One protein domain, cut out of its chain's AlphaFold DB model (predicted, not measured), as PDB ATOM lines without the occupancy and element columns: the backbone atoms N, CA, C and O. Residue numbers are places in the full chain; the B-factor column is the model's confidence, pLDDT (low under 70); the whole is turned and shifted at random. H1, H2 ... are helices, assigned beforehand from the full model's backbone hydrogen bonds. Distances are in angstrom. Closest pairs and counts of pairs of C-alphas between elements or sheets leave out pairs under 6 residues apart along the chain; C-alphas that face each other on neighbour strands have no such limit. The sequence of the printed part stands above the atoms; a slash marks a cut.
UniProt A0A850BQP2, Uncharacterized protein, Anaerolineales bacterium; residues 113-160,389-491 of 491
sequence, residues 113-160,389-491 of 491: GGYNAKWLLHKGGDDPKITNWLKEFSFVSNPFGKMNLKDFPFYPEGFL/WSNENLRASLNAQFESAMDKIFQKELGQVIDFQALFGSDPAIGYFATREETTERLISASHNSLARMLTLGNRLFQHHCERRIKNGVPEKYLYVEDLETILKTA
ATOM      1  N   GLY A 113     -52.489  -9.071  -5.156       48.28
ATOM      2  CA  GLY A 113     -51.390 -10.027  -5.140       48.28
ATOM      3  C   GLY A 113     -51.807 -11.497  -5.221       48.28
ATOM      4  O   GLY A 113     -52.370 -12.019  -4.279       48.28
ATOM      5  N   GLY A 114     -51.324 -12.201  -6.247       47.34
ATOM      6  CA  GLY A 114     -51.640 -13.615  -6.464       47.34
ATOM      7  C   GLY A 114     -51.378 -14.556  -5.278       47.34
ATOM      8  O   GLY A 114     -50.414 -14.398  -4.511       47.34
ATOM      9  N   TYR A 115     -52.241 -15.567  -5.169       53.44
ATOM     10  CA  TYR A 115     -52.145 -16.632  -4.179       53.44
ATOM     11  C   TYR A 115     -50.880 -17.454  -4.382       53.44
ATOM     12  O   TYR A 115     -50.581 -17.974  -5.457       53.44
ATOM     13  N   ASN A 116     -50.123 -17.607  -3.307       50.38
ATOM     14  CA  ASN A 116     -48.955 -18.459  -3.322       50.38
ATOM     15  C   ASN A 116     -49.406 -19.928  -3.251       50.38
ATOM     16  O   ASN A 116     -49.544 -20.485  -2.167       50.38
ATOM     17  N   ALA A 117     -49.593 -20.571  -4.408       50.94
ATOM     18  CA  ALA A 117     -49.948 -21.990  -4.536       50.94
ATOM     19  C   ALA A 117     -48.849 -22.965  -4.049       50.94
ATOM     20  O   ALA A 117     -48.852 -24.143  -4.400       50.94
ATOM     21  N   LYS A 118     -47.882 -22.504  -3.239       52.88
ATOM     22  CA  LYS A 118     -46.810 -23.335  -2.666       52.88
ATOM     23  C   LYS A 118     -47.320 -24.544  -1.878       52.88
ATOM     24  O   LYS A 118     -46.528 -25.455  -1.685       52.88
ATOM     25  N   TRP A 119     -48.581 -24.559  -1.443       50.16
ATOM     26  CA  TRP A 119     -49.226 -25.714  -0.808       50.16
ATOM     27  C   TRP A 119     -49.610 -26.829  -1.787       50.16
ATOM     28  O   TRP A 119     -49.511 -27.997  -1.432       50.16
ATOM     29  N   LEU A 120     -49.970 -26.490  -3.032       51.09
ATOM     30  CA  LEU A 120     -50.210 -27.460  -4.111       51.09
ATOM     31  C   LEU A 120     -48.903 -27.990  -4.706       51.09
ATOM     32  O   LEU A 120     -48.857 -29.078  -5.278       51.09
ATOM     33  N   LEU A 121     -47.819 -27.226  -4.571       51.62
ATOM     34  CA  LEU A 121     -46.489 -27.681  -4.939       51.62
ATOM     35  C   LEU A 121     -45.990 -28.643  -3.862       51.62
ATOM     36  O   LEU A 121     -45.473 -28.214  -2.831       51.62
ATOM     37  N   HIS A 122     -46.080 -29.951  -4.117       42.25
ATOM     38  CA  HIS A 122     -45.337 -30.928  -3.326       42.25
ATOM     39  C   HIS A 122     -43.856 -30.521  -3.280       42.25
ATOM     40  O   HIS A 122     -43.117 -30.613  -4.265       42.25
ATOM     41  N   LYS A 123     -43.414 -30.063  -2.105       42.16
ATOM     42  CA  LYS A 123     -42.003 -29.905  -1.751       42.16
ATOM     43  C   LYS A 123     -41.426 -31.269  -1.370       42.16
ATOM     44  O   LYS A 123     -40.934 -31.456  -0.265       42.16
ATOM     45  N   GLY A 124     -41.499 -32.228  -2.285       46.88
ATOM     46  CA  GLY A 124     -40.534 -33.317  -2.286       46.88
ATOM     47  C   GLY A 124     -39.264 -32.760  -2.910       46.88
ATOM     48  O   GLY A 124     -39.232 -32.541  -4.120       46.88
ATOM     49  N   GLY A 125     -38.271 -32.415  -2.094       54.38
ATOM     50  CA  GLY A 125     -36.906 -32.349  -2.604       54.38
ATOM     51  C   GLY A 125     -36.463 -33.773  -2.918       54.38
ATOM     52  O   GLY A 125     -36.815 -34.687  -2.173       54.38
ATOM     53  N   ASP A 126     -35.739 -33.967  -4.017       63.97
ATOM     54  CA  ASP A 126     -35.053 -35.236  -4.246       63.97
ATOM     55  C   ASP A 126     -34.108 -35.518  -3.064       63.97
ATOM     56  O   ASP A 126     -33.551 -34.584  -2.474       63.97
ATOM     57  N   ASP A 127     -33.930 -36.791  -2.700       68.12
ATOM     58  CA  ASP A 127     -32.997 -37.173  -1.636       68.12
ATOM     59  C   ASP A 127     -31.595 -36.599  -1.957       68.12
ATOM     60  O   ASP A 127     -31.097 -36.782  -3.080       68.12
ATOM     61  N   PRO A 128     -30.929 -35.902  -1.013       72.69
ATOM     62  CA  PRO A 128     -29.559 -35.425  -1.185       72.69
ATOM     63  C   PRO A 128     -28.583 -36.494  -1.702       72.69
ATOM     64  O   PRO A 128     -27.660 -36.177  -2.447       72.69
ATOM     65  N   LYS A 129     -28.790 -37.771  -1.360       71.81
ATOM     66  CA  LYS A 129     -27.993 -38.896  -1.869       71.81
ATOM     67  C   LYS A 129     -28.171 -39.101  -3.372       71.81
ATOM     68  O   LYS A 129     -27.182 -39.251  -4.080       71.81
ATOM     69  N   ILE A 130     -29.411 -39.049  -3.857       73.81
ATOM     70  CA  ILE A 130     -29.745 -39.208  -5.281       73.81
ATOM     71  C   ILE A 130     -29.182 -38.032  -6.073       73.81
ATOM     72  O   ILE A 130     -28.522 -38.229  -7.086       73.81
ATOM     73  N   THR A 131     -29.378 -36.806  -5.583       75.19
ATOM     74  CA  THR A 131     -28.853 -35.605  -6.254       75.19
ATOM     75  C   THR A 131     -27.325 -35.552  -6.278       75.19
ATOM     76  O   THR A 131     -26.761 -35.073  -7.258       75.19
ATOM     77  N   ASN A 132     -26.637 -36.057  -5.250       76.50
ATOM     78  CA  ASN A 132     -25.176 -36.152  -5.256       76.50
ATOM     79  C   ASN A 132     -24.665 -37.228  -6.219       76.50
ATOM     80  O   ASN A 132     -23.733 -36.952  -6.966       76.50
ATOM     81  N   TRP A 133     -25.294 -38.403  -6.251       76.25
ATOM     82  CA  TRP A 133     -24.932 -39.466  -7.193       76.25
ATOM     83  C   TRP A 133     -25.156 -39.035  -8.648       76.25
ATOM     84  O   TRP A 133     -24.277 -39.180  -9.487       76.25
ATOM     85  N   LEU A 134     -26.288 -38.392  -8.938       78.19
ATOM     86  CA  LEU A 134     -26.607 -37.846 -10.260       78.19
ATOM     87  C   LEU A 134     -25.562 -36.833 -10.767       78.19
ATOM     88  O   LEU A 134     -25.231 -36.840 -11.954       78.19
ATOM     89  N   LYS A 135     -24.976 -36.015  -9.883       79.19
ATOM     90  CA  LYS A 135     -23.895 -35.083 -10.252       79.19
ATOM     91  C   LYS A 135     -22.629 -35.791 -10.736       79.19
ATOM     92  O   LYS A 135     -21.956 -35.251 -11.608       79.19
ATOM     93  N   GLU A 136     -22.319 -36.989 -10.231       75.94
ATOM     94  CA  GLU A 136     -21.185 -37.794 -10.726       75.94
ATOM     95  C   GLU A 136     -21.361 -38.178 -12.203       75.94
ATOM     96  O   GLU A 136     -20.385 -38.373 -12.924       75.94
ATOM     97  N   PHE A 137     -22.611 -38.216 -12.668       73.38
ATOM     98  CA  PHE A 137     -22.997 -38.483 -14.050       73.38
ATOM     99  C   PHE A 137     -23.406 -37.214 -14.813       73.38
ATOM    100  O   PHE A 137     -24.021 -37.313 -15.868       73.38
ATOM    101  N   SER A 138     -23.022 -36.023 -14.335       77.00
ATOM    102  CA  SER A 138     -23.310 -34.714 -14.960       77.00
ATOM    103  C   SER A 138     -24.771 -34.263 -14.947       77.00
ATOM    104  O   SER A 138     -25.126 -33.335 -15.674       77.00
ATOM    105  N   PHE A 139     -25.634 -34.865 -14.133       76.94
ATOM    106  CA  PHE A 139     -27.017 -34.409 -14.014       76.94
ATOM    107  C   PHE A 139     -27.129 -33.247 -13.019       76.94
ATOM    108  O   PHE A 139     -26.663 -33.323 -11.880       76.94
ATOM    109  N   VAL A 140     -27.802 -32.173 -13.437       76.00
ATOM    110  CA  VAL A 140     -28.123 -31.000 -12.600       76.00
ATOM    111  C   VAL A 140     -29.451 -31.154 -11.860       76.00
ATOM    112  O   VAL A 140     -29.714 -30.433 -10.897       76.00
ATOM    113  N   SER A 141     -30.284 -32.103 -12.285       76.19
ATOM    114  CA  SER A 141     -31.589 -32.405 -11.694       76.19
ATOM    115  C   SER A 141     -31.951 -33.880 -11.867       76.19
ATOM    116  O   SER A 141     -31.407 -34.548 -12.739       76.19
ATOM    117  N   ASN A 142     -32.902 -34.385 -11.077       79.12
ATOM    118  CA  ASN A 142     -33.442 -35.733 -11.259       79.12
ATOM    119  C   ASN A 142     -34.234 -35.835 -12.582       79.12
ATOM    120  O   ASN A 142     -35.244 -35.140 -12.721       79.12
ATOM    121  N   PRO A 143     -33.833 -36.697 -13.536       76.25
ATOM    122  CA  PRO A 143     -34.526 -36.846 -14.819       76.25
ATOM    123  C   PRO A 143     -35.908 -37.505 -14.690       76.25
ATOM    124  O   PRO A 143     -36.772 -37.238 -15.517       76.25
ATOM    125  N   PHE A 144     -36.169 -38.278 -13.627       78.00
ATOM    126  CA  PHE A 144     -37.522 -38.745 -13.271       78.00
ATOM    127  C   PHE A 144     -38.212 -37.856 -12.233       78.00
ATOM    128  O   PHE A 144     -39.236 -38.239 -11.660       78.00
ATOM    129  N   GLY A 145     -37.631 -36.686 -11.958       66.94
ATOM    130  CA  GLY A 145     -38.175 -35.701 -11.040       66.94
ATOM    131  C   GLY A 145     -39.562 -35.207 -11.465       66.94
ATOM    132  O   GLY A 145     -40.100 -35.597 -12.495       66.94
ATOM    133  N   LYS A 146     -40.144 -34.358 -10.609       61.56
ATOM    134  CA  LYS A 146     -41.526 -33.827 -10.616       61.56
ATOM    135  C   LYS A 146     -42.381 -34.139 -11.860       61.56
ATOM    136  O   LYS A 146     -42.054 -33.738 -12.970       61.56
ATOM    137  N   MET A 147     -43.564 -34.714 -11.617       61.34
ATOM    138  CA  MET A 147     -44.609 -35.046 -12.601       61.34
ATOM    139  C   MET A 147     -45.198 -33.816 -13.338       61.34
ATOM    140  O   MET A 147     -46.371 -33.499 -13.175       61.34
ATOM    141  N   ASN A 148     -44.417 -33.094 -14.145       62.62
ATOM    142  CA  ASN A 148     -44.895 -31.949 -14.930       62.62
ATOM    143  C   ASN A 148     -45.278 -32.373 -16.354       62.62
ATOM    144  O   ASN A 148     -44.586 -32.029 -17.308       62.62
ATOM    145  N   LEU A 149     -46.359 -33.149 -16.491       65.56
ATOM    146  CA  LEU A 149     -46.762 -33.822 -17.741       65.56
ATOM    147  C   LEU A 149     -46.994 -32.886 -18.945       65.56
ATOM    148  O   LEU A 149     -47.016 -33.354 -20.081       65.56
ATOM    149  N   LYS A 150     -47.149 -31.576 -18.722       58.38
ATOM    150  CA  LYS A 150     -47.398 -30.592 -19.779       58.38
ATOM    151  C   LYS A 150     -46.145 -30.179 -20.530       58.38
ATOM    152  O   LYS A 150     -46.241 -30.015 -21.734       58.38
ATOM    153  N   ASP A 151     -45.008 -29.992 -19.868       56.72
ATOM    154  CA  ASP A 151     -43.796 -29.432 -20.494       56.72
ATOM    155  C   ASP A 151     -42.914 -30.517 -21.139       56.72
ATOM    156  O   ASP A 151     -41.717 -30.328 -21.358       56.72
ATOM    157  N   PHE A 152     -43.501 -31.681 -21.430       61.81
ATOM    158  CA  PHE A 152     -42.779 -32.799 -22.013       61.81
ATOM    159  C   PHE A 152     -42.509 -32.571 -23.501       61.81
ATOM    160  O   PHE A 152     -43.432 -32.299 -24.260       61.81
ATOM    161  N   PRO A 153     -41.256 -32.721 -23.956       53.12
ATOM    162  CA  PRO A 153     -40.840 -32.330 -25.302       53.12
ATOM    163  C   PRO A 153     -41.443 -33.184 -26.425       53.12
ATOM    164  O   PRO A 153     -41.347 -32.794 -27.588       53.12
ATOM    165  N   PHE A 154     -42.065 -34.323 -26.107       55.47
ATOM    166  CA  PHE A 154     -42.688 -35.195 -27.093       55.47
ATOM    167  C   PHE A 154     -44.161 -35.427 -26.759       55.47
ATOM    168  O   PHE A 154     -44.478 -35.995 -25.718       55.47
ATOM    169  N   TYR A 155     -45.059 -35.003 -27.649       54.88
ATOM    170  CA  TYR A 155     -46.499 -35.222 -27.507       54.88
ATOM    171  C   TYR A 155     -46.949 -36.309 -28.485       54.88
ATOM    172  O   TYR A 155     -46.674 -36.190 -29.679       54.88
ATOM    173  N   PRO A 156     -47.651 -37.348 -28.013       46.59
ATOM    174  CA  PRO A 156     -48.294 -38.321 -28.883       46.59
ATOM    175  C   PRO A 156     -49.291 -37.700 -29.858       46.59
ATOM    176  O   PRO A 156     -49.966 -36.720 -29.534       46.59
ATOM    177  N   GLU A 157     -49.500 -38.361 -30.998       42.59
ATOM    178  CA  GLU A 157     -50.751 -38.207 -31.743       42.59
ATOM    179  C   GLU A 157     -51.936 -38.595 -30.842       42.59
ATOM    180  O   GLU A 157     -51.946 -39.664 -30.237       42.59
ATOM    181  N   GLY A 158     -52.925 -37.705 -30.722       47.53
ATOM    182  CA  GLY A 158     -54.109 -37.907 -29.877       47.53
ATOM    183  C   GLY A 158     -54.007 -37.327 -28.464       47.53
ATOM    184  O   GLY A 158     -55.039 -37.020 -27.880       47.53
ATOM    185  N   PHE A 159     -52.804 -37.060 -27.946       50.91
ATOM    186  CA  PHE A 159     -52.636 -36.287 -26.713       50.91
ATOM    187  C   PHE A 159     -53.000 -34.814 -26.958       50.91
ATOM    188  O   PHE A 159     -52.836 -34.311 -28.071       50.91
ATOM    189  N   LEU A 160     -53.481 -34.096 -25.938       55.16
ATOM    190  CA  LEU A 160     -53.637 -32.641 -26.016       55.16
ATOM    191  C   LEU A 160     -52.240 -32.015 -26.100       55.16
ATOM    192  O   LEU A 160     -51.571 -31.928 -25.068       55.16
ATOM    193  N   TRP A 389     -50.165 -42.563 -24.485       72.75
ATOM    194  CA  TRP A 389     -48.768 -42.522 -24.911       72.75
ATOM    195  C   TRP A 389     -48.425 -43.818 -25.636       72.75
ATOM    196  O   TRP A 389     -48.604 -44.893 -25.075       72.75
ATOM    197  N   SER A 390     -47.920 -43.740 -26.867       76.62
ATOM    198  CA  SER A 390     -47.323 -44.920 -27.496       76.62
ATOM    199  C   SER A 390     -45.978 -45.244 -26.838       76.62
ATOM    200  O   SER A 390     -45.344 -44.377 -26.227       76.62
ATOM    201  N   ASN A 391     -45.514 -46.482 -26.992       82.12
ATOM    202  CA  ASN A 391     -44.208 -46.902 -26.484       82.12
ATOM    203  C   ASN A 391     -43.064 -46.065 -27.080       82.12
ATOM    204  O   ASN A 391     -42.113 -45.723 -26.376       82.12
ATOM    205  N   GLU A 392     -43.169 -45.685 -28.354       81.25
ATOM    206  CA  GLU A 392     -42.210 -44.808 -29.032       81.25
ATOM    207  C   GLU A 392     -42.193 -43.415 -28.392       81.25
ATOM    208  O   GLU A 392     -41.123 -42.856 -28.150       81.25
ATOM    209  N   ASN A 393     -43.368 -42.883 -28.039       78.38
ATOM    210  CA  ASN A 393     -43.496 -41.561 -27.421       78.38
ATOM    211  C   ASN A 393     -42.954 -41.551 -25.993       78.38
ATOM    212  O   ASN A 393     -42.301 -40.589 -25.588       78.38
ATOM    213  N   LEU A 394     -43.185 -42.627 -25.237       81.06
ATOM    214  CA  LEU A 394     -42.596 -42.809 -23.911       81.06
ATOM    215  C   LEU A 394     -41.070 -42.885 -23.991       81.06
ATOM    216  O   LEU A 394     -40.388 -42.227 -23.209       81.06
ATOM    217  N   ARG A 395     -40.525 -43.604 -24.980       83.88
ATOM    218  CA  ARG A 395     -39.076 -43.683 -25.215       83.88
ATOM    219  C   ARG A 395     -38.465 -42.334 -25.577       83.88
ATOM    220  O   ARG A 395     -37.443 -41.956 -25.013       83.88
ATOM    221  N   ALA A 396     -39.095 -41.602 -26.493       80.19
ATOM    222  CA  ALA A 396     -38.649 -40.269 -26.882       80.19
ATOM    223  C   ALA A 396     -38.700 -39.291 -25.696       80.19
ATOM    224  O   ALA A 396     -37.746 -38.550 -25.465       80.19
ATOM    225  N   SER A 397     -39.778 -39.343 -24.906       79.50
ATOM    226  CA  SER A 397     -39.943 -38.523 -23.700       79.50
ATOM    227  C   SER A 397     -38.877 -38.828 -22.656       79.50
ATOM    228  O   SER A 397     -38.295 -37.903 -22.096       79.50
ATOM    229  N   LEU A 398     -38.588 -40.113 -22.431       81.19
ATOM    230  CA  LEU A 398     -37.531 -40.559 -21.532       81.19
ATOM    231  C   LEU A 398     -36.179 -39.985 -21.969       81.19
ATOM    232  O   LEU A 398     -35.544 -39.273 -21.201       81.19
ATOM    233  N   ASN A 399     -35.770 -40.206 -23.219       80.19
ATOM    234  CA  ASN A 399     -34.488 -39.704 -23.724       80.19
ATOM    235  C   ASN A 399     -34.360 -38.184 -23.567       80.19
ATOM    236  O   ASN A 399     -33.356 -37.690 -23.057       80.19
ATOM    237  N   ALA A 400     -35.404 -37.441 -23.930       78.62
ATOM    238  CA  ALA A 400     -35.385 -35.990 -23.855       78.62
ATOM    239  C   ALA A 400     -35.362 -35.460 -22.405       78.62
ATOM    240  O   ALA A 400     -34.742 -34.430 -22.141       78.62
ATOM    241  N   GLN A 401     -35.972 -36.166 -21.444       79.38
ATOM    242  CA  GLN A 401     -35.822 -35.834 -20.023       79.38
ATOM    243  C   GLN A 401     -34.374 -35.954 -19.566       79.38
ATOM    244  O   GLN A 401     -33.853 -35.031 -18.938       79.38
ATOM    245  N   PHE A 402     -33.719 -37.060 -19.916       79.62
ATOM    246  CA  PHE A 402     -32.310 -37.269 -19.610       79.62
ATOM    247  C   PHE A 402     -31.439 -36.179 -20.243       79.62
ATOM    248  O   PHE A 402     -30.622 -35.588 -19.547       79.62
ATOM    249  N   GLU A 403     -31.685 -35.805 -21.500       77.56
ATOM    250  CA  GLU A 403     -30.976 -34.688 -22.139       77.56
ATOM    251  C   GLU A 403     -31.202 -33.337 -21.444       77.56
ATOM    252  O   GLU A 403     -30.281 -32.523 -21.358       77.56
ATOM    253  N   SER A 404     -32.421 -33.071 -20.964       76.38
ATOM    254  CA  SER A 404     -32.771 -31.808 -20.300       76.38
ATOM    255  C   SER A 404     -32.202 -31.682 -18.885       76.38
ATOM    256  O   SER A 404     -31.935 -30.576 -18.421       76.38
ATOM    257  N   ALA A 405     -32.007 -32.814 -18.208       78.19
ATOM    258  CA  ALA A 405     -31.502 -32.885 -16.845       78.19
ATOM    259  C   ALA A 405     -29.964 -32.834 -16.766       78.19
ATOM    260  O   ALA A 405     -29.416 -32.807 -15.664       78.19
ATOM    261  N   MET A 406     -29.277 -32.834 -17.910       78.19
ATOM    262  CA  MET A 406     -27.819 -32.879 -18.027       78.19
ATOM    263  C   MET A 406     -27.177 -31.491 -18.106       78.19
ATOM    264  O   MET A 406     -27.661 -30.593 -18.799       78.19
ATOM    265  N   ASP A 407     -26.008 -31.347 -17.480       79.25
ATOM    266  CA  ASP A 407     -25.080 -30.253 -17.754       79.25
ATOM    267  C   ASP A 407     -24.300 -30.540 -19.045       79.25
ATOM    268  O   ASP A 407     -23.325 -31.297 -19.067       79.25
ATOM    269  N   LYS A 408     -24.722 -29.908 -20.143       76.25
ATOM    270  CA  LYS A 408     -24.087 -30.070 -21.461       76.25
ATOM    271  C   LYS A 408     -22.634 -29.580 -21.502       76.25
ATOM    272  O   LYS A 408     -21.879 -30.026 -22.366       76.25
ATOM    273  N   ILE A 409     -22.239 -28.660 -20.618       75.69
ATOM    274  CA  ILE A 409     -20.865 -28.145 -20.547       75.69
ATOM    275  C   ILE A 409     -19.983 -29.202 -19.886       75.69
ATOM    276  O   ILE A 409     -19.000 -29.637 -20.485       75.69
ATOM    277  N   PHE A 410     -20.393 -29.692 -18.717       70.69
ATOM    278  CA  PHE A 410     -19.649 -30.708 -17.971       70.69
ATOM    279  C   PHE A 410     -19.589 -32.057 -18.711       70.69
ATOM    280  O   PHE A 410     -18.555 -32.723 -18.742       70.69
ATOM    281  N   GLN A 411     -20.657 -32.422 -19.428       72.62
ATOM    282  CA  GLN A 411     -20.673 -33.597 -20.302       72.62
ATOM    283  C   GLN A 411     -19.594 -33.529 -21.395       72.62
ATOM    284  O   GLN A 411     -18.919 -34.520 -21.691       72.62
ATOM    285  N   LYS A 412     -19.424 -32.348 -22.004       73.69
ATOM    286  CA  LYS A 412     -18.418 -32.116 -23.045       73.69
ATOM    287  C   LYS A 412     -16.997 -32.221 -22.485       73.69
ATOM    288  O   LYS A 412     -16.113 -32.689 -23.197       73.69
ATOM    289  N   GLU A 413     -16.791 -31.830 -21.229       73.81
ATOM    290  CA  GLU A 413     -15.514 -31.964 -20.516       73.81
ATOM    291  C   GLU A 413     -15.187 -33.423 -20.162       73.81
ATOM    292  O   GLU A 413     -14.035 -33.838 -20.272       73.81
ATOM    293  N   LEU A 414     -16.196 -34.226 -19.811       68.25
ATOM    294  CA  LEU A 414     -16.038 -35.653 -19.504       68.25
ATOM    295  C   LEU A 414     -15.885 -36.546 -20.746       68.25
ATOM    296  O   LEU A 414     -15.485 -37.704 -20.621       68.25
ATOM    297  N   GLY A 415     -16.212 -36.038 -21.938       63.62
ATOM    298  CA  GLY A 415     -16.081 -36.777 -23.198       63.62
ATOM    299  C   GLY A 415     -16.983 -38.015 -23.300       63.62
ATOM    300  O   GLY A 415     -16.703 -38.909 -24.096       63.62
ATOM    301  N   GLN A 416     -18.050 -38.090 -22.495       64.00
ATOM    302  CA  GLN A 416     -18.979 -39.221 -22.456       64.00
ATOM    303  C   GLN A 416     -20.413 -38.757 -22.718       64.00
ATOM    304  O   GLN A 416     -20.905 -37.818 -22.096       64.00
ATOM    305  N   VAL A 417     -21.111 -39.446 -23.624       61.50
ATOM    306  CA  VAL A 417     -22.564 -39.303 -23.764       61.50
ATOM    307  C   VAL A 417     -23.212 -40.174 -22.690       61.50
ATOM    308  O   VAL A 417     -23.016 -41.388 -22.692       61.50
ATOM    309  N   ILE A 418     -23.928 -39.556 -21.748       65.56
ATOM    310  CA  ILE A 418     -24.637 -40.254 -20.674       65.56
ATOM    311  C   ILE A 418     -26.130 -40.081 -20.946       65.56
ATOM    312  O   ILE A 418     -26.651 -38.971 -20.884       65.56
ATOM    313  N   ASP A 419     -26.794 -41.180 -21.290       66.06
ATOM    314  CA  ASP A 419     -28.242 -41.302 -21.450       66.06
ATOM    315  C   ASP A 419     -28.818 -42.247 -20.373       66.06
ATOM    316  O   ASP A 419     -28.086 -42.767 -19.523       66.06
ATOM    317  N   PHE A 420     -30.136 -42.487 -20.391       68.31
ATOM    318  CA  PHE A 420     -30.789 -43.434 -19.471       68.31
ATOM    319  C   PHE A 420     -30.129 -44.823 -19.489       68.31
ATOM    320  O   PHE A 420     -30.005 -45.484 -18.459       68.31
ATOM    321  N   GLN A 421     -29.669 -45.257 -20.661       67.06
ATOM    322  CA  GLN A 421     -29.061 -46.566 -20.867       67.06
ATOM    323  C   GLN A 421     -27.633 -46.637 -20.299       67.06
ATOM    324  O   GLN A 421     -27.193 -47.688 -19.831       67.06
ATOM    325  N   ALA A 422     -26.904 -45.521 -20.300       67.06
ATOM    326  CA  ALA A 422     -25.555 -45.399 -19.763       67.06
ATOM    327  C   ALA A 422     -25.514 -45.368 -18.225       67.06
ATOM    328  O   ALA A 422     -24.493 -45.742 -17.640       67.06
ATOM    329  N   LEU A 423     -26.613 -44.963 -17.579       68.69
ATOM    330  CA  LEU A 423     -26.735 -44.888 -16.117       68.69
ATOM    331  C   LEU A 423     -26.756 -46.247 -15.422       68.69
ATOM    332  O   LEU A 423     -26.207 -46.371 -14.334       68.69
ATOM    333  N   PHE A 424     -27.345 -47.255 -16.063       67.62
ATOM    334  CA  PHE A 424     -27.467 -48.614 -15.522       67.62
ATOM    335  C   PHE A 424     -26.568 -49.628 -16.238       67.62
ATOM    336  O   PHE A 424     -26.780 -50.836 -16.133       67.62
ATOM    337  N   GLY A 425     -25.601 -49.139 -17.023       59.59
ATOM    338  CA  GLY A 425     -24.912 -49.921 -18.044       59.59
ATOM    339  C   GLY A 425     -24.344 -51.237 -17.521       59.59
ATOM    340  O   GLY A 425     -23.562 -51.229 -16.581       59.59
ATOM    341  N   SER A 426     -24.683 -52.343 -18.180       57.78
ATOM    342  CA  SER A 426     -24.156 -53.684 -17.925       57.78
ATOM    343  C   SER A 426     -23.220 -54.159 -19.036       57.78
ATOM    344  O   SER A 426     -23.261 -53.664 -20.164       57.78
ATOM    345  N   ASP A 427     -22.346 -55.105 -18.690       57.97
ATOM    346  CA  ASP A 427     -21.619 -55.924 -19.658       57.97
ATOM    347  C   ASP A 427     -22.567 -57.041 -20.140       57.97
ATOM    348  O   ASP A 427     -22.996 -57.846 -19.305       57.97
ATOM    349  N   PRO A 428     -22.903 -57.124 -21.445       57.28
ATOM    350  CA  PRO A 428     -23.775 -58.170 -21.990       57.28
ATOM    351  C   PRO A 428     -23.290 -59.598 -21.697       57.28
ATOM    352  O   PRO A 428     -24.071 -60.542 -21.798       57.28
ATOM    353  N   ALA A 429     -22.011 -59.776 -21.348       58.50
ATOM    354  CA  ALA A 429     -21.431 -61.072 -21.015       58.50
ATOM    355  C   ALA A 429     -21.784 -61.576 -19.600       58.50
ATOM    356  O   ALA A 429     -21.566 -62.753 -19.306       58.50
ATOM    357  N   ILE A 430     -22.322 -60.727 -18.715       60.16
ATOM    358  CA  ILE A 430     -22.602 -61.073 -17.314       60.16
ATOM    359  C   ILE A 430     -24.120 -61.129 -17.088       60.16
ATOM    360  O   ILE A 430     -24.761 -60.131 -16.766       60.16
ATOM    361  N   GLY A 431     -24.692 -62.328 -17.221       60.88
ATOM    362  CA  GLY A 431     -26.144 -62.569 -17.290       60.88
ATOM    363  C   GLY A 431     -26.990 -62.292 -16.035       60.88
ATOM    364  O   GLY A 431     -28.161 -62.651 -16.026       60.88
ATOM    365  N   TYR A 432     -26.435 -61.688 -14.980       69.31
ATOM    366  CA  TYR A 432     -27.191 -61.291 -13.778       69.31
ATOM    367  C   TYR A 432     -27.571 -59.798 -13.769       69.31
ATOM    368  O   TYR A 432     -28.394 -59.370 -12.954       69.31
ATOM    369  N   PHE A 433     -26.989 -59.002 -14.671       72.50
ATOM    370  CA  PHE A 433     -27.301 -57.582 -14.824       72.50
ATOM    371  C   PHE A 433     -28.303 -57.365 -15.956       72.50
ATOM    372  O   PHE A 433     -28.227 -58.022 -16.991       72.50
ATOM    373  N   ALA A 434     -29.230 -56.427 -15.768       69.25
ATOM    374  CA  ALA A 434     -30.183 -56.063 -16.807       69.25
ATOM    375  C   ALA A 434     -29.450 -55.382 -17.967       69.25
ATOM    376  O   ALA A 434     -28.623 -54.491 -17.746       69.25
ATOM    377  N   THR A 435     -29.735 -55.784 -19.208       71.25
ATOM    378  CA  THR A 435     -29.167 -55.096 -20.380       71.25
ATOM    379  C   THR A 435     -29.778 -53.702 -20.559       71.25
ATOM    380  O   THR A 435     -30.806 -53.357 -19.962       71.25
ATOM    381  N   ARG A 436     -29.127 -52.869 -21.375       68.62
ATOM    382  CA  ARG A 436     -29.563 -51.492 -21.659       68.62
ATOM    383  C   ARG A 436     -30.946 -51.461 -22.308       68.62
ATOM    384  O   ARG A 436     -31.838 -50.726 -21.870       68.62
ATOM    385  N   GLU A 437     -31.124 -52.298 -23.322       72.44
ATOM    386  CA  GLU A 437     -32.375 -52.488 -24.043       72.44
ATOM    387  C   GLU A 437     -33.432 -53.084 -23.111       72.44
ATOM    388  O   GLU A 437     -34.539 -52.563 -23.016       72.44
ATOM    389  N   GLU A 438     -33.075 -54.108 -22.337       76.69
ATOM    390  CA  GLU A 438     -33.992 -54.772 -21.410       76.69
ATOM    391  C   GLU A 438     -34.512 -53.846 -20.307       76.69
ATOM    392  O   GLU A 438     -35.695 -53.897 -19.982       76.69
ATOM    393  N   THR A 439     -33.675 -52.958 -19.768       77.00
ATOM    394  CA  THR A 439     -34.096 -51.990 -18.742       77.00
ATOM    395  C   THR A 439     -35.121 -51.003 -19.303       77.00
ATOM    396  O   THR A 439     -36.158 -50.761 -18.683       77.00
ATOM    397  N   THR A 440     -34.865 -50.471 -20.502       80.88
ATOM    398  CA  THR A 440     -35.752 -49.499 -21.161       80.88
ATOM    399  C   THR A 440     -37.065 -50.145 -21.602       80.88
ATOM    400  O   THR A 440     -38.137 -49.621 -21.305       80.88
ATOM    401  N   GLU A 441     -37.004 -51.304 -22.262       85.12
ATOM    402  CA  GLU A 441     -38.192 -52.018 -22.740       85.12
ATOM    403  C   GLU A 441     -39.058 -52.521 -21.582       85.12
ATOM    404  O   GLU A 441     -40.275 -52.340 -21.604       85.12
ATOM    405  N   ARG A 442     -38.456 -53.097 -20.527       85.56
ATOM    406  CA  ARG A 442     -39.215 -53.559 -19.354       85.56
ATOM    407  C   ARG A 442     -39.860 -52.386 -18.613       85.56
ATOM    408  O   ARG A 442     -41.010 -52.517 -18.198       85.56
ATOM    409  N   LEU A 443     -39.178 -51.242 -18.484       86.56
ATOM    410  CA  LEU A 443     -39.754 -50.035 -17.880       86.56
ATOM    411  C   LEU A 443     -40.946 -49.505 -18.693       86.56
ATOM    412  O   LEU A 443     -42.013 -49.271 -18.123       86.56
ATOM    413  N   ILE A 444     -40.786 -49.344 -20.011       86.75
ATOM    414  CA  ILE A 444     -41.854 -48.860 -20.902       86.75
ATOM    415  C   ILE A 444     -43.029 -49.840 -20.894       86.75
ATOM    416  O   ILE A 444     -44.166 -49.427 -20.678       86.75
ATOM    417  N   SER A 445     -42.772 -51.142 -21.026       86.38
ATOM    418  CA  SER A 445     -43.821 -52.161 -20.974       86.38
ATOM    419  C   SER A 445     -44.571 -52.140 -19.639       86.38
ATOM    420  O   SER A 445     -45.799 -52.193 -19.625       86.38
ATOM    421  N   ALA A 446     -43.862 -52.023 -18.513       86.25
ATOM    422  CA  ALA A 446     -44.469 -51.955 -17.182       86.25
ATOM    423  C   ALA A 446     -45.206 -50.631 -16.920       86.25
ATOM    424  O   ALA A 446     -46.015 -50.544 -15.990       86.25
ATOM    425  N   SER A 447     -44.949 -49.598 -17.723       83.69
ATOM    426  CA  SER A 447     -45.640 -48.316 -17.631       83.69
ATOM    427  C   SER A 447     -47.047 -48.341 -18.228       83.69
ATOM    428  O   SER A 447     -47.822 -47.450 -17.917       83.69
ATOM    429  N   HIS A 448     -47.416 -49.354 -19.023       83.44
ATOM    430  CA  HIS A 448     -48.755 -49.482 -19.618       83.44
ATOM    431  C   HIS A 448     -49.237 -48.195 -20.309       83.44
ATOM    432  O   HIS A 448     -50.326 -47.700 -20.022       83.44
ATOM    433  N   ASN A 449     -48.419 -47.631 -21.206       81.25
ATOM    434  CA  ASN A 449     -48.746 -46.405 -21.948       81.25
ATOM    435  C   ASN A 449     -48.947 -45.158 -21.056       81.25
ATOM    436  O   ASN A 449     -49.573 -44.188 -21.487       81.25
ATOM    437  N   SER A 450     -48.429 -45.169 -19.822       82.31
ATOM    438  CA  SER A 450     -48.510 -44.060 -18.868       82.31
ATOM    439  C   SER A 450     -47.153 -43.407 -18.637       82.31
ATOM    440  O   SER A 450     -46.221 -44.026 -18.115       82.31
ATOM    441  N   LEU A 451     -47.070 -42.109 -18.930       82.62
ATOM    442  CA  LEU A 451     -45.893 -41.313 -18.613       82.62
ATOM    443  C   LEU A 451     -45.728 -41.165 -17.096       82.62
ATOM    444  O   LEU A 451     -44.655 -41.457 -16.577       82.62
ATOM    445  N   ALA A 452     -46.776 -40.790 -16.354       81.31
ATOM    446  CA  ALA A 452     -46.670 -40.624 -14.901       81.31
ATOM    447  C   ALA A 452     -46.220 -41.913 -14.194       81.31
ATOM    448  O   ALA A 452     -45.412 -41.869 -13.257       81.31
ATOM    449  N   ARG A 453     -46.697 -43.074 -14.661       84.19
ATOM    450  CA  ARG A 453     -46.263 -44.385 -14.170       84.19
ATOM    451  C   ARG A 453     -44.818 -44.672 -14.560       84.19
ATOM    452  O   ARG A 453     -44.071 -45.104 -13.689       84.19
ATOM    453  N   MET A 454     -44.401 -44.388 -15.798       87.12
ATOM    454  CA  MET A 454     -43.000 -44.530 -16.223       87.12
ATOM    455  C   MET A 454     -42.059 -43.718 -15.323       87.12
ATOM    456  O   MET A 454     -41.076 -44.260 -14.825       87.12
ATOM    457  N   LEU A 455     -42.392 -42.452 -15.044       84.00
ATOM    458  CA  LEU A 455     -41.597 -41.587 -14.162       84.00
ATOM    459  C   LEU A 455     -41.561 -42.112 -12.728       84.00
ATOM    460  O   LEU A 455     -40.506 -42.157 -12.103       84.00
ATOM    461  N   THR A 456     -42.708 -42.552 -12.207       83.44
ATOM    462  CA  THR A 456     -42.801 -43.119 -10.854       83.44
ATOM    463  C   THR A 456     -41.947 -44.377 -10.723       83.44
ATOM    464  O   THR A 456     -41.214 -44.528  -9.747       83.44
ATOM    465  N   LEU A 457     -42.039 -45.276 -11.704       85.38
ATOM    466  CA  LEU A 457     -41.260 -46.508 -11.763       85.38
ATOM    467  C   LEU A 457     -39.765 -46.213 -11.881       85.38
ATOM    468  O   LEU A 457     -38.984 -46.775 -11.120       85.38
ATOM    469  N   GLY A 458     -39.374 -45.294 -12.767       84.50
ATOM    470  CA  GLY A 458     -37.985 -44.863 -12.927       84.50
ATOM    471  C   GLY A 458     -37.412 -44.238 -11.656       84.50
ATOM    472  O   GLY A 458     -36.313 -44.590 -11.230       84.50
ATOM    473  N   ASN A 459     -38.181 -43.385 -10.973       82.12
ATOM    474  CA  ASN A 459     -37.755 -42.792  -9.708       82.12
ATOM    475  C   ASN A 459     -37.631 -43.836  -8.584       82.12
ATOM    476  O   ASN A 459     -36.665 -43.805  -7.825       82.12
ATOM    477  N   ARG A 460     -38.567 -44.794  -8.491       82.25
ATOM    478  CA  ARG A 460     -38.467 -45.923  -7.543       82.25
ATOM    479  C   ARG A 460     -37.248 -46.793  -7.829       82.25
ATOM    480  O   ARG A 460     -36.579 -47.217  -6.891       82.25
ATOM    481  N   LEU A 461     -36.964 -47.040  -9.107       80.94
ATOM    482  CA  LEU A 461     -35.794 -47.793  -9.542       80.94
ATOM    483  C   LEU A 461     -34.510 -47.089  -9.093       80.94
ATOM    484  O   LEU A 461     -33.666 -47.720  -8.462       80.94
ATOM    485  N   PHE A 462     -34.400 -45.772  -9.315       79.06
ATOM    486  CA  PHE A 462     -33.256 -44.993  -8.830       79.06
ATOM    487  C   PHE A 462     -33.129 -44.989  -7.313       79.06
ATOM    488  O   PHE A 462     -32.028 -45.187  -6.809       79.06
ATOM    489  N   GLN A 463     -34.226 -44.765  -6.588       78.88
ATOM    490  CA  GLN A 463     -34.223 -44.757  -5.123       78.88
ATOM    491  C   GLN A 463     -33.727 -46.092  -4.572       78.88
ATOM    492  O   GLN A 463     -32.771 -46.130  -3.799       78.88
ATOM    493  N   HIS A 464     -34.316 -47.194  -5.039       78.94
ATOM    494  CA  HIS A 464     -33.935 -48.538  -4.617       78.94
ATOM    495  C   HIS A 464     -32.454 -48.822  -4.874       78.94
ATOM    496  O   HIS A 464     -31.754 -49.342  -4.004       78.94
ATOM    497  N   HIS A 465     -31.981 -48.441  -6.059       76.69
ATOM    498  CA  HIS A 465     -30.600 -48.618  -6.478       76.69
ATOM    499  C   HIS A 465     -29.624 -47.812  -5.609       76.69
ATOM    500  O   HIS A 465     -28.678 -48.369  -5.054       76.69
ATOM    501  N   CYS A 466     -29.912 -46.524  -5.391       74.88
ATOM    502  CA  CYS A 466     -29.090 -45.633  -4.570       74.88
ATOM    503  C   CYS A 466     -29.034 -46.048  -3.092       74.88
ATOM    504  O   CYS A 466     -28.024 -45.827  -2.424       74.88
ATOM    505  N   GLU A 467     -30.113 -46.624  -2.559       74.81
ATOM    506  CA  GLU A 467     -30.219 -46.975  -1.140       74.81
ATOM    507  C   GLU A 467     -29.606 -48.334  -0.796       74.81
ATOM    508  O   GLU A 467     -29.077 -48.503   0.305       74.81
ATOM    509  N   ARG A 468     -29.700 -49.321  -1.698       72.44
ATOM    510  CA  ARG A 468     -29.404 -50.727  -1.369       72.44
ATOM    511  C   ARG A 468     -28.135 -51.281  -1.992       72.44
ATOM    512  O   ARG A 468     -27.628 -52.292  -1.510       72.44
ATOM    513  N   ARG A 469     -27.607 -50.647  -3.037       70.19
ATOM    514  CA  ARG A 469     -26.434 -51.140  -3.763       70.19
ATOM    515  C   ARG A 469     -25.322 -50.113  -3.657       70.19
ATOM    516  O   ARG A 469     -25.137 -49.310  -4.556       70.19
ATOM    517  N   ILE A 470     -24.605 -50.118  -2.534       66.62
ATOM    518  CA  ILE A 470     -23.495 -49.194  -2.271       66.62
ATOM    519  C   ILE A 470     -22.193 -49.987  -2.191       66.62
ATOM    520  O   ILE A 470     -22.053 -50.883  -1.358       66.62
ATOM    521  N   LYS A 471     -21.208 -49.605  -3.004       61.75
ATOM    522  CA  LYS A 471     -19.851 -50.151  -2.973       61.75
ATOM    523  C   LYS A 471     -18.865 -49.024  -2.683       61.75
ATOM    524  O   LYS A 471     -18.824 -48.027  -3.391       61.75
ATOM    525  N   ASN A 472     -18.069 -49.172  -1.622       63.50
ATOM    526  CA  ASN A 472     -17.119 -48.148  -1.156       63.50
ATOM    527  C   ASN A 472     -17.760 -46.773  -0.861       63.50
ATOM    528  O   ASN A 472     -17.125 -45.741  -1.048       63.50
ATOM    529  N   GLY A 473     -19.014 -46.754  -0.401       60.44
ATOM    530  CA  GLY A 473     -19.736 -45.514  -0.081       60.44
ATOM    531  C   GLY A 473     -20.398 -44.818  -1.277       60.44
ATOM    532  O   GLY A 473     -21.065 -43.810  -1.069       60.44
ATOM    533  N   VAL A 474     -20.273 -45.372  -2.489       57.53
ATOM    534  CA  VAL A 474     -20.889 -44.855  -3.723       57.53
ATOM    535  C   VAL A 474     -21.906 -45.876  -4.256       57.53
ATOM    536  O   VAL A 474     -21.616 -47.077  -4.213       57.53
ATOM    537  N   PRO A 475     -23.097 -45.459  -4.726       64.94
ATOM    538  CA  PRO A 475     -24.029 -46.375  -5.372       64.94
ATOM    539  C   PRO A 475     -23.402 -47.104  -6.571       64.94
ATOM    540  O   PRO A 475     -22.638 -46.516  -7.338       64.94
ATOM    541  N   GLU A 476     -23.697 -48.396  -6.723       69.56
ATOM    542  CA  GLU A 476     -23.178 -49.221  -7.816       69.56
ATOM    543  C   GLU A 476     -23.614 -48.660  -9.177       69.56
ATOM    544  O   GLU A 476     -24.604 -47.953  -9.288       69.56
ATOM    545  N   LYS A 477     -22.876 -48.955 -10.248       69.00
ATOM    546  CA  LYS A 477     -23.258 -48.518 -11.603       69.00
ATOM    547  C   LYS A 477     -24.225 -49.492 -12.293       69.00
ATOM    548  O   LYS A 477     -24.931 -49.116 -13.220       69.00
ATOM    549  N   TYR A 478     -24.239 -50.749 -11.858       72.88
ATOM    550  CA  TYR A 478     -24.933 -51.844 -12.533       72.88
ATOM    551  C   TYR A 478     -26.302 -52.113 -11.913       72.88
ATOM    552  O   TYR A 478     -26.405 -52.229 -10.693       72.88
ATOM    553  N   LEU A 479     -27.330 -52.283 -12.748       75.12
ATOM    554  CA  LEU A 479     -28.660 -52.698 -12.303       75.12
ATOM    555  C   LEU A 479     -28.821 -54.221 -12.396       75.12
ATOM    556  O   LEU A 479     -28.628 -54.804 -13.463       75.12
ATOM    557  N   TYR A 480     -29.212 -54.871 -11.301       77.44
ATOM    558  CA  TYR A 480     -29.517 -56.307 -11.293       77.44
ATOM    559  C   TYR A 480     -30.922 -56.574 -11.848       77.44
ATOM    560  O   TYR A 480     -31.859 -55.817 -11.581       77.44
ATOM    561  N   VAL A 481     -31.094 -57.688 -12.570       77.50
ATOM    562  CA  VAL A 481     -32.405 -58.088 -13.126       77.50
ATOM    563  C   VAL A 481     -33.448 -58.279 -12.018       77.50
ATOM    564  O   VAL A 481     -34.602 -57.892 -12.181       77.50
ATOM    565  N   GLU A 482     -33.043 -58.819 -10.866       78.88
ATOM    566  CA  GLU A 482     -33.925 -59.034  -9.711       78.88
ATOM    567  C   GLU A 482     -34.472 -57.720  -9.132       78.88
ATOM    568  O   GLU A 482     -35.656 -57.638  -8.793       78.88
ATOM    569  N   ASP A 483     -33.632 -56.682  -9.055       77.19
ATOM    570  CA  ASP A 483     -34.016 -55.362  -8.547       77.19
ATOM    571  C   ASP A 483     -35.016 -54.705  -9.521       77.19
ATOM    572  O   ASP A 483     -36.063 -54.197  -9.105       77.19
ATOM    573  N   LEU A 484     -34.749 -54.811 -10.831       81.19
ATOM    574  CA  LEU A 484     -35.659 -54.367 -11.887       81.19
ATOM    575  C   LEU A 484     -37.013 -55.087 -11.793       81.19
ATOM    576  O   LEU A 484     -38.057 -54.442 -11.771       81.19
ATOM    577  N   GLU A 485     -37.030 -56.415 -11.674       82.19
ATOM    578  CA  GLU A 485     -38.283 -57.166 -11.548       82.19
ATOM    579  C   GLU A 485     -39.057 -56.833 -10.276       82.19
ATOM    580  O   GLU A 485     -40.280 -56.706 -10.319       82.19
ATOM    581  N   THR A 486     -38.360 -56.674  -9.153       82.06
ATOM    582  CA  THR A 486     -38.983 -56.352  -7.868       82.06
ATOM    583  C   THR A 486     -39.695 -55.002  -7.930       82.06
ATOM    584  O   THR A 486     -40.845 -54.883  -7.501       82.06
ATOM    585  N   ILE A 487     -39.057 -53.983  -8.509       80.81
ATOM    586  CA  ILE A 487     -39.637 -52.638  -8.619       80.81
ATOM    587  C   ILE A 487     -40.765 -52.580  -9.651       80.81
ATOM    588  O   ILE A 487     -41.790 -51.947  -9.397       80.81
ATOM    589  N   LEU A 488     -40.627 -53.273 -10.782       82.31
ATOM    590  CA  LEU A 488     -41.662 -53.277 -11.818       82.31
ATOM    591  C   LEU A 488     -42.903 -54.104 -11.423       82.31
ATOM    592  O   LEU A 488     -44.001 -53.774 -11.864       82.31
ATOM    593  N   LYS A 489     -42.759 -55.136 -10.571       77.88
ATOM    594  CA  LYS A 489     -43.873 -55.961 -10.046       77.88
ATOM    595  C   LYS A 489     -44.626 -55.318  -8.876       77.88
ATOM    596  O   LYS A 489     -45.761 -55.695  -8.609       77.88
ATOM    597  N   THR A 490     -44.016 -54.373  -8.159       63.50
ATOM    598  CA  THR A 490     -44.605 -53.713  -6.972       63.50
ATOM    599  C   THR A 490     -45.443 -52.467  -7.310       63.50
ATOM    600  O   THR A 490     -45.696 -51.628  -6.438       63.50
ATOM    601  N   ALA A 491     -45.863 -52.316  -8.571       53.47
ATOM    602  CA  ALA A 491     -46.489 -51.107  -9.108       53.47
ATOM    603  C   ALA A 491     -47.891 -51.304  -9.686       53.47
ATOM    604  O   ALA A 491     -48.069 -52.167 -10.580       53.47
TER     605      ALA A 491
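Overview. This is residues 113 to 160 and 389 to 491 of the 491 residues of an uncharacterized protein of Anaerolineales bacterium (UniProt A0A850BQP2). Picture a helical body in which H5, H6 and H7 pack together as a triangle of helices, with H2 and the short H4 on another side of H5, and H1 crossing H6 near its last residues. H3 sits away from the other helices and touches none of them, and residues 113 to 120 stick out as a free tail. The printed part has 151 residues with seven named helices, H1 to H7 in chain order, and no named strand; the class is all helix, though under half of the residues, 73, are in named elements. The whole is compact, with a radius of gyration of the C-alphas of 16.1 A, and its spans are 58 by 33 by 32 A; without the tail the body spans 47 by 34 by 31 A.

Arrangement. Start at Gly 113 and read past the tail to H1, residues 128 to 136, which touches H6, residues 451 to 468, about perpendicular at 87 degrees; the closest C-alphas, of Ile 130 and Cys 466, are 6.5 A apart. After the cut, look at H2, residues 391 to 404: it touches the hub H5, residues 436 to 447, opposite ways at a steep tilt of 65 degrees, closest at C-alphas 391 and 444, 6.4 A. H3, residues 408 to 414, is apart from H1, H2, H4, H5, H6 and H7. H4, residues 420 to 423, touches H5, closest at C-alphas 421 and 436, 5.0 A, and only just touches H2, with 3 pairs of C-alphas within 8 A, the closest those of Phe 402 and Phe 420, 6.4 A. H5 touches H6 at a steep tilt of 54 degrees, opposite ways, closest at C-alphas 447 and 454, 4.8 A. H7, residues 481 to 489, touches H5 at a shallow tilt of 13 degrees, the same way, closest at C-alphas 446 and 488, 6.2 A. H6 and H7 form a helical hairpin at a steep tilt of 44 degrees, closest at C-alphas 461 and 487, 6.3 A. In H2, H3, H5, H6 and H7 every O i to N i+4 pair is within hydrogen-bond range; in H1 4 of 5 are, and H4 is too short for such a pair.

Along the chain. Find C-alpha 128 at (-29.559, -35.425, -1.185), where H1 begins and runs 12.9 A. H2 measures 19.9 A, H3 10.0 A, H4 5.5 A and H5 16.9 A. H6, the longest, goes 25.6 A from C-alpha 451 at (-45.893, -41.313, -18.613). H7 runs 12.1 A to C-alpha 489 at (-43.873, -55.961, -10.046).

Size, cuts and confidence. The farthest C-alphas, of Gly 113 and Ala 429, are 61.3 A apart. Residues 161 to 388 are not printed; C-alphas 160 and 389 are 11.1 A apart across the cut. The links H4 to H5 and H6 to H7 are long. Mean pLDDT of the printed part is 70.6; 62 residues are under 70, among them 113 to 127, 145 to 160 and 414 to 432.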